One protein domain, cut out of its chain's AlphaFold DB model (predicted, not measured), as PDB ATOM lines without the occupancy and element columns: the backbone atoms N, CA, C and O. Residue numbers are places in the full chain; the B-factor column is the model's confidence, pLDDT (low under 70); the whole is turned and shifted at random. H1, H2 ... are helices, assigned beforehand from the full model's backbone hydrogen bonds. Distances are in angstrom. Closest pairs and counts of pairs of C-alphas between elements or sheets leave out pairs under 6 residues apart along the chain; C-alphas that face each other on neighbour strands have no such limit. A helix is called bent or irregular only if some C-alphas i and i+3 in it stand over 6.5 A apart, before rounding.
ATOM      1  N   ASP A  28      23.944 -18.557  18.790       76.00
ATOM      2  CA  ASP A  28      24.561 -19.698  18.116       76.00
ATOM      3  C   ASP A  28      23.526 -20.680  17.538       76.00
ATOM      4  O   ASP A  28      23.624 -21.098  16.386       76.00
ATOM      5  N   LYS A  29      22.442 -20.972  18.275       78.56
ATOM      6  CA  LYS A  29      21.336 -21.794  17.752       78.56
ATOM      7  C   LYS A  29      20.582 -21.083  16.638       78.56
ATOM      8  O   LYS A  29      20.111 -21.740  15.708       78.56
ATOM      9  N   VAL A  30      20.435 -19.761  16.734       80.25
ATOM     10  CA  VAL A  30      19.833 -18.957  15.666       80.25
ATOM     11  C   VAL A  30      20.721 -18.997  14.423       80.25
ATOM     12  O   VAL A  30      20.199 -19.278  13.346       80.25
ATOM     13  N   ARG A  31      22.044 -18.840  14.574       82.38
ATOM     14  CA  ARG A  31      23.025 -18.983  13.488       82.38
ATOM     15  C   ARG A  31      22.912 -20.352  12.822       82.38
ATOM     16  O   ARG A  31      22.604 -20.416  11.638       82.38
ATOM     17  N   LEU A  32      22.999 -21.435  13.597       82.31
ATOM     18  CA  LEU A  32      22.831 -22.809  13.106       82.31
ATOM     19  C   LEU A  32      21.513 -23.003  12.347       82.31
ATOM     20  O   LEU A  32      21.465 -23.705  11.341       82.31
ATOM     21  N   LYS A  33      20.418 -22.399  12.815       83.00
ATOM     22  CA  LYS A  33      19.120 -22.500  12.141       83.00
ATOM     23  C   LYS A  33      19.105 -21.739  10.813       83.00
ATOM     24  O   LYS A  33      18.594 -22.283   9.836       83.00
ATOM     25  N   LEU A  34      19.660 -20.528  10.768       82.81
ATOM     26  CA  LEU A  34      19.780 -19.723   9.547       82.81
ATOM     27  C   LEU A  34      20.686 -20.411   8.522       82.81
ATOM     28  O   LEU A  34      20.284 -20.572   7.372       82.81
ATOM     29  N   GLU A  35      21.844 -20.911   8.955       83.50
ATOM     30  CA  GLU A  35      22.770 -21.669   8.112       83.50
ATOM     31  C   GLU A  35      22.141 -22.955   7.582       83.50
ATOM     32  O   GLU A  35      22.334 -23.302   6.421       83.50
ATOM     33  N   ARG A  36      21.320 -23.654   8.374       85.19
ATOM     34  CA  ARG A  36      20.573 -24.824   7.886       85.19
ATOM     35  C   ARG A  36      19.555 -24.461   6.811       85.19
ATOM     36  O   ARG A  36      19.422 -25.205   5.843       85.19
ATOM     37  N   ILE A  37      18.846 -23.343   6.968       83.06
ATOM     38  CA  ILE A  37      17.897 -22.855   5.956       83.06
ATOM     39  C   ILE A  37      18.655 -22.473   4.675       83.06
ATOM     40  O   ILE A  37      18.230 -22.841   3.583       83.06
ATOM     41  N   LEU A  38      19.805 -21.805   4.797       83.38
ATOM     42  CA  LEU A  38      20.679 -21.481   3.665       83.38
ATOM     43  C   LEU A  38      21.241 -22.727   2.988       83.38
ATOM     44  O   LEU A  38      21.190 -22.828   1.767       83.38
ATOM     45  N   ALA A  39      21.715 -23.704   3.758       85.38
ATOM     46  CA  ALA A  39      22.206 -24.973   3.240       85.38
ATOM     47  C   ALA A  39      21.106 -25.727   2.480       85.38
ATOM     48  O   ALA A  39      21.374 -26.280   1.416       85.38
ATOM     49  N   GLU A  40      19.867 -25.705   2.978       83.44
ATOM     50  CA  GLU A  40      18.711 -26.288   2.295       83.44
ATOM     51  C   GLU A  40      18.392 -25.546   0.987       83.44
ATOM     52  O   GLU A  40      18.230 -26.192  -0.047       83.44
ATOM     53  N   ALA A  41      18.404 -24.208   0.985       80.75
ATOM     54  CA  ALA A  41      18.274 -23.410  -0.241       80.75
ATOM     55  C   ALA A  41      19.410 -23.661  -1.242       80.75
ATOM     56  O   ALA A  41      19.165 -23.721  -2.443       80.75
ATOM     57  N   ARG A  42      20.648 -23.811  -0.762       81.44
ATOM     58  CA  ARG A  42      21.843 -24.018  -1.588       81.44
ATOM     59  C   ARG A  42      21.889 -25.422  -2.188       81.44
ATOM     60  O   ARG A  42      22.343 -25.586  -3.322       81.44
ATOM     61  N   ALA A  43      21.455 -26.427  -1.428       82.94
ATOM     62  CA  ALA A  43      21.361 -27.813  -1.876       82.94
ATOM     63  C   ALA A  43      20.177 -28.025  -2.829       82.94
ATOM     64  O   ALA A  43      20.259 -28.839  -3.753       82.94
ATOM     65  N   ALA A  44      19.085 -27.286  -2.633       78.75
ATOM     66  CA  ALA A  44      17.949 -27.314  -3.531       78.75
ATOM     67  C   ALA A  44      18.300 -26.659  -4.879       78.75
ATOM     68  O   ALA A  44      18.839 -25.559  -4.949       78.75
ATOM     69  N   LYS A  45      17.997 -27.347  -5.986       69.50
ATOM     70  CA  LYS A  45      18.138 -26.782  -7.344       69.50
ATOM     71  C   LYS A  45      16.905 -25.995  -7.792       69.50
ATOM     72  O   LYS A  45      17.016 -25.161  -8.680       69.50
ATOM     73  N   THR A  46      15.752 -26.283  -7.199       70.69
ATOM     74  CA  THR A  46      14.472 -25.608  -7.433       70.69
ATOM     75  C   THR A  46      13.883 -25.200  -6.093       70.69
ATOM     76  O   THR A  46      14.300 -25.734  -5.067       70.69
ATOM     77  N   MET A  47      12.948 -24.254  -6.094       77.94
ATOM     78  CA  MET A  47      12.376 -23.653  -4.894       77.94
ATOM     79  C   MET A  47      11.804 -24.728  -3.941       77.94
ATOM     80  O   MET A  47      10.735 -25.272  -4.213       77.94
ATOM     81  N   PRO A  48      12.484 -25.050  -2.818       75.44
ATOM     82  CA  PRO A  48      12.075 -26.156  -1.946       75.44
ATOM     83  C   PRO A  48      10.938 -25.754  -0.998       75.44
ATOM     84  O   PRO A  48      10.338 -26.587  -0.318       75.44
ATOM     85  N   TRP A  49      10.661 -24.454  -0.914       80.44
ATOM     86  CA  TRP A  49       9.697 -23.879   0.004       80.44
ATOM     87  C   TRP A  49       8.468 -23.393  -0.744       80.44
ATOM     88  O   TRP A  49       8.567 -22.616  -1.694       80.44
ATOM     89  N   ASP A  50       7.308 -23.801  -0.241       80.88
ATOM     90  CA  ASP A  50       6.019 -23.278  -0.674       80.88
ATOM     91  C   ASP A  50       5.931 -21.754  -0.455       80.88
ATOM     92  O   ASP A  50       6.635 -21.189   0.393       80.88
ATOM     93  N   ARG A  51       5.044 -21.077  -1.186       79.12
ATOM     94  CA  ARG A  51       4.872 -19.615  -1.151       79.12
ATOM     95  C   ARG A  51       4.631 -19.094   0.272       79.12
ATOM     96  O   ARG A  51       5.146 -18.038   0.641       79.12
ATOM     97  N   ALA A  52       3.917 -19.868   1.094       81.44
ATOM     98  CA  ALA A  52       3.702 -19.555   2.506       81.44
ATOM     99  C   ALA A  52       5.008 -19.598   3.329       81.44
ATOM    100  O   ALA A  52       5.282 -18.685   4.111       81.44
ATOM    101  N   LYS A  53       5.851 -20.620   3.118       82.88
ATOM    102  CA  LYS A  53       7.159 -20.739   3.787       82.88
ATOM    103  C   LYS A  53       8.129 -19.654   3.335       82.88
ATOM    104  O   LYS A  53       8.871 -19.145   4.165       82.88
ATOM    105  N   GLN A  54       8.107 -19.262   2.063       82.06
ATOM    106  CA  GLN A  54       8.937 -18.156   1.577       82.06
ATOM    107  C   GLN A  54       8.588 -16.838   2.271       82.06
ATOM    108  O   GLN A  54       9.484 -16.146   2.746       82.06
ATOM    109  N   GLY A  55       7.295 -16.507   2.376       82.81
ATOM    110  CA  GLY A  55       6.846 -15.312   3.095       82.81
ATOM    111  C   GLY A  55       7.224 -15.353   4.578       82.81
ATOM    112  O   GLY A  55       7.710 -14.359   5.127       82.81
ATOM    113  N   TYR A  56       7.078 -16.527   5.201       85.25
ATOM    114  CA  TYR A  56       7.505 -16.753   6.578       85.25
ATOM    115  C   TYR A  56       9.008 -16.521   6.736       85.25
ATOM    116  O   TYR A  56       9.404 -15.672   7.529       85.25
ATOM    117  N   TYR A  57       9.849 -17.198   5.950       83.50
ATOM    118  CA  TYR A  57      11.298 -17.057   6.050       83.50
ATOM    119  C   TYR A  57      11.760 -15.648   5.722       83.50
ATOM    120  O   TYR A  57      12.547 -15.113   6.482       83.50
ATOM    121  N   ARG A  58      11.205 -14.984   4.708       81.06
ATOM    122  CA  ARG A  58      11.543 -13.591   4.378       81.06
ATOM    123  C   ARG A  58      11.254 -12.609   5.521       81.06
ATOM    124  O   ARG A  58      11.930 -11.594   5.634       81.06
ATOM    125  N   THR A  59      10.279 -12.914   6.377       83.31
ATOM    126  CA  THR A  59       9.936 -12.082   7.543       83.31
ATOM    127  C   THR A  59      10.681 -12.517   8.807       83.31
ATOM    128  O   THR A  59      11.011 -11.697   9.661       83.31
ATOM    129  N   VAL A  60      10.940 -13.815   8.953       81.56
ATOM    130  CA  VAL A  60      11.571 -14.400  10.139       81.56
ATOM    131  C   VAL A  60      13.091 -14.321  10.083       81.56
ATOM    132  O   VAL A  60      13.690 -14.110  11.130       81.56
ATOM    133  N   PHE A  61      13.712 -14.393   8.901       79.50
ATOM    134  CA  PHE A  61      15.156 -14.194   8.719       79.50
ATOM    135  C   PHE A  61      15.636 -12.879   9.343       79.50
ATOM    136  O   PHE A  61      16.429 -12.947  10.276       79.50
ATOM    137  N   PRO A  62      15.115 -11.698   8.941       77.56
ATOM    138  CA  PRO A  62      15.564 -10.423   9.499       77.56
ATOM    139  C   PRO A  62      15.208 -10.258  10.985       77.56
ATOM    140  O   PRO A  62      15.847  -9.496  11.703       77.56
ATOM    141  N   GLN A  63      14.185 -10.963  11.479       80.50
ATOM    142  CA  GLN A  63      13.859 -10.975  12.908       80.50
ATOM    143  C   GLN A  63      14.810 -11.857  13.721       80.50
ATOM    144  O   GLN A  63      15.112 -11.530  14.865       80.50
ATOM    145  N   MET A  64      15.277 -12.965  13.146       78.94
ATOM    146  CA  MET A  64      16.254 -13.865  13.752       78.94
ATOM    147  C   MET A  64      17.658 -13.263  13.719       78.94
ATOM    148  O   MET A  64      18.375 -13.340  14.710       78.94
ATOM    149  N   THR A  65      18.030 -12.583  12.637       78.38
ATOM    150  CA  THR A  65      19.339 -11.933  12.528       78.38
ATOM    151  C   THR A  65      19.516 -10.748  13.478       78.38
ATOM    152  O   THR A  65      20.648 -10.440  13.817       78.38
ATOM    153  N   ARG A  66      18.439 -10.153  14.018       77.50
ATOM    154  CA  ARG A  66      18.516  -9.178  15.133       77.50
ATOM    155  C   ARG A  66      19.166  -9.733  16.406       77.50
ATOM    156  O   ARG A  66      19.542  -8.957  17.276       77.50
ATOM    157  N   TRP A  67      19.247 -11.055  16.538       77.88
ATOM    158  CA  TRP A  67      19.930 -11.727  17.645       77.88
ATOM    159  C   TRP A  67      21.413 -11.990  17.346       77.88
ATOM    160  O   TRP A  67      22.146 -12.387  18.249       77.88
ATOM    161  N   LEU A  68      21.849 -11.785  16.099       78.12
ATOM    162  CA  LEU A  68      23.230 -11.916  15.643       78.12
ATOM    163  C   LEU A  68      23.890 -10.531  15.511       78.12
ATOM    164  O   LEU A  68      23.191  -9.522  15.397       78.12
ATOM    165  N   PRO A  69      25.233 -10.460  15.514       81.25
ATOM    166  CA  PRO A  69      25.940  -9.242  15.135       81.25
ATOM    167  C   PRO A  69      25.600  -8.833  13.692       81.25
ATOM    168  O   PRO A  69      25.431  -9.682  12.815       81.25
ATOM    169  N   GLU A  70      25.523  -7.521  13.449       76.38
ATOM    170  CA  GLU A  70      25.096  -6.938  12.166       76.38
ATOM    171  C   GLU A  70      25.939  -7.400  10.968       76.38
ATOM    172  O   GLU A  70      25.408  -7.553   9.869       76.38
ATOM    173  N   ASP A  71      27.223  -7.673  11.189       79.69
ATOM    174  CA  ASP A  71      28.155  -8.152  10.164       79.69
ATOM    175  C   ASP A  71      27.719  -9.516   9.593       79.69
ATOM    176  O   ASP A  71      27.450  -9.653   8.397       79.69
ATOM    177  N   GLU A  72      27.504 -10.505  10.466       79.56
ATOM    178  CA  GLU A  72      27.027 -11.830  10.054       79.56
ATOM    179  C   GLU A  72      25.580 -11.803   9.569       79.56
ATOM    180  O   GLU A  72      25.225 -12.486   8.608       79.56
ATOM    181  N   ALA A  73      24.732 -11.009  10.224       81.19
ATOM    182  CA  ALA A  73      23.350 -10.805   9.812       81.19
ATOM    183  C   ALA A  73      23.257 -10.340   8.354       81.19
ATOM    184  O   ALA A  73      22.424 -10.848   7.599       81.19
ATOM    185  N   THR A  74      24.114  -9.392   7.968       82.94
ATOM    186  CA  THR A  74      24.166  -8.834   6.615       82.94
ATOM    187  C   THR A  74      24.618  -9.896   5.622       82.94
ATOM    188  O   THR A  74      23.882 -10.172   4.675       82.94
ATOM    189  N   ALA A  75      25.726 -10.589   5.904       85.19
ATOM    190  CA  ALA A  75      26.236 -11.655   5.045       85.19
ATOM    191  C   ALA A  75      25.198 -12.772   4.804       85.19
ATOM    192  O   ALA A  75      24.951 -13.167   3.662       85.19
ATOM    193  N   LEU A  76      24.526 -13.242   5.862       82.75
ATOM    194  CA  LEU A  76      23.492 -14.281   5.766       82.75
ATOM    195  C   LEU A  76      22.253 -13.800   4.993       82.75
ATOM    196  O   LEU A  76      21.636 -14.573   4.260       82.75
ATOM    197  N   CYS A  77      21.865 -12.533   5.157       82.44
ATOM    198  CA  CYS A  77      20.707 -11.950   4.479       82.44
ATOM    199  C   CYS A  77      20.972 -11.731   2.980       82.44
ATOM    200  O   CYS A  77      20.094 -11.992   2.147       82.44
ATOM    201  N   GLU A  78      22.185 -11.303   2.627       85.06
ATOM    202  CA  GLU A  78      22.641 -11.209   1.240       85.06
ATOM    203  C   GLU A  78      22.691 -12.588   0.579       85.06
ATOM    204  O   GLU A  78      22.123 -12.762  -0.502       85.06
ATOM    205  N   GLU A  79      23.283 -13.588   1.241       86.38
ATOM    206  CA  GLU A  79      23.331 -14.954   0.710       86.38
ATOM    207  C   GLU A  79      21.920 -15.520   0.509       86.38
ATOM    208  O   GLU A  79      21.616 -16.069  -0.553       86.38
ATOM    209  N   PHE A  80      21.021 -15.323   1.478       84.69
ATOM    210  CA  PHE A  80      19.631 -15.767   1.377       84.69
ATOM    211  C   PHE A  80      18.921 -15.120   0.188       84.69
ATOM    212  O   PHE A  80      18.259 -15.809  -0.589       84.69
ATOM    213  N   SER A  81      19.091 -13.810   0.013       83.25
ATOM    214  CA  SER A  81      18.485 -13.066  -1.094       83.25
ATOM    215  C   SER A  81      18.994 -13.562  -2.449       83.25
ATOM    216  O   SER A  81      18.187 -13.816  -3.344       83.25
ATOM    217  N   GLN A  82      20.304 -13.797  -2.579       87.06
ATOM    218  CA  GLN A  82      20.904 -14.357  -3.793       87.06
ATOM    219  C   GLN A  82      20.400 -15.775  -4.088       87.06
ATOM    220  O   GLN A  82      20.078 -16.086  -5.237       87.06
ATOM    221  N   GLN A  83      20.296 -16.645  -3.074       84.25
ATOM    222  CA  GLN A  83      19.771 -17.996  -3.286       84.25
ATOM    223  C   GLN A  83      18.290 -17.969  -3.679       84.25
ATOM    224  O   GLN A  83      17.899 -18.685  -4.594       84.25
ATOM    225  N   ILE A  84      17.466 -17.130  -3.047       79.94
ATOM    226  CA  ILE A  84      16.048 -16.985  -3.404       79.94
ATOM    227  C   ILE A  84      15.882 -16.456  -4.831       79.94
ATOM    228  O   ILE A  84      15.061 -16.991  -5.572       79.94
ATOM    229  N   GLU A  85      16.660 -15.451  -5.242       83.69
ATOM    230  CA  GLU A  85      16.623 -14.919  -6.610       83.69
ATOM    231  C   GLU A  85      17.032 -15.986  -7.633       83.69
ATOM    232  O   GLU A  85      16.343 -16.200  -8.634       83.69
ATOM    233  N   ARG A  86      18.104 -16.732  -7.342       83.12
ATOM    234  CA  ARG A  86      18.543 -17.863  -8.162       83.12
ATOM    235  C   ARG A  86      17.451 -18.927  -8.285       83.12
ATOM    236  O   ARG A  86      17.183 -19.383  -9.392       83.12
ATOM    237  N   LEU A  87      16.832 -19.326  -7.175       80.50
ATOM    238  CA  LEU A  87      15.763 -20.329  -7.158       80.50
ATOM    239  C   LEU A  87      14.505 -19.834  -7.882       80.50
ATOM    240  O   LEU A  87      13.876 -20.613  -8.592       80.50
ATOM    241  N   GLY A  88      14.177 -18.546  -7.759       73.81
ATOM    242  CA  GLY A  88      13.067 -17.909  -8.467       73.81
ATOM    243  C   GLY A  88      13.288 -17.780  -9.976       73.81
ATOM    244  O   GLY A  88      12.319 -17.702 -10.717       73.81
ATOM    245  N   ARG A  89      14.543 -17.794 -10.443       70.69
ATOM    246  CA  ARG A  89      14.888 -17.803 -11.876       70.69
ATOM    247  C   ARG A  89      14.856 -19.200 -12.503       70.69
ATOM    248  O   ARG A  89      14.800 -19.312 -13.724       70.69
ATOM    249  N   VAL A  90      14.986 -20.248 -11.687       63.84
ATOM    250  CA  VAL A  90      15.018 -21.653 -12.136       63.84
ATOM    251  C   VAL A  90      13.622 -22.299 -12.121       63.84
ATOM    252  O   VAL A  90      13.439 -23.331 -12.764       63.84
ATOM    253  N   ALA A  91      12.661 -21.712 -11.402       50.94
ATOM    254  CA  ALA A  91      11.244 -22.094 -11.416       50.94
ATOM    255  C   ALA A  91      10.511 -21.525 -12.640       50.94
ATOM    256  O   ALA A  91       9.613 -22.235 -13.146       50.94
TER     257      ALA A  91
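AT A GLANCE: This is residues 28 to 91 of the 91 residues of an uncharacterized protein of Oricola cellulosilytica (UniProt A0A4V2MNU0). The printed part is a small, elongated bundle of three helices, up and down, with H1 and H3 side by side and H2 folded back against their direction. Residues 61 to 65 of H2 pack on both other helices; toward its beginning H2 spreads away from them, and the link from H1, residues 44 to 50, crosses over to it there. There are 64 printed residues with three named helices, in the order H1, H2, H3, and no named strand; the class is all helix. The whole is compact, with a radius of gyration of the C-alphas of 11.3 A, and the C-alphas span 33 by 19 by 16 A.

IN THESE COORDINATES: H1 takes residues 28 to 43 and is 21.8 A long from first to last C-alpha, beginning at C-alpha 28 at (24.561, -19.698, 18.116). H2 takes residues 51 to 65 and is 21.3 A long, beginning at C-alpha 51 at (4.872, -19.615, -1.151). It is neither bent nor irregular, but only just: C-alphas 59 and 62 are 6.2 A apart. H3, residues 70 to 90, is the longest helix at 30.1 A and ends at C-alpha 90 at (15.018, -21.653, -12.136).

HOW THE PARTS SIT: H1, H2 and H3 form an up and down bundle, in which each helix runs against the one before it. H1 and H3 touch, with 10 pairs of C-alphas within 8 A; the closest, those of Leu 38 and Phe 80, are 6.2 A apart. They run the same way at a shallow tilt of 22 degrees. H1 and H2 form a helical hairpin and only just touch, with 3 pairs of C-alphas within 8 A, through residues 30 to 34 of H1 and 61 to 65 of H2 alone. Their closest C-alphas, those of Val 30 and Met 64, are 6.5 A apart. They run opposite ways at a steep tilt of 38 degrees, only just past shallow. H2 and H3 form a second helical hairpin and touch through residues 61 to 65 and 73 to 77 alone; the closest C-alphas, those of Thr 65 and Ala 73, are 5.0 A apart. They run opposite ways at a shallow tilt of 15 degrees. In H1 and H3 every O i to N i+4 pair is within hydrogen-bond range; in H2 9 of 11 are.

THE WHOLE: The C-alphas farthest apart, those of Pro 69 and Ala 91, are 33.0 A apart. The printed part has no cut and ends at residue 91, the chain's last. The link from H1 to H2 is short, that from H2 to H3 tight. The mean pLDDT of the printed part is 80.1; residues 45, 90 and 91 are under 70.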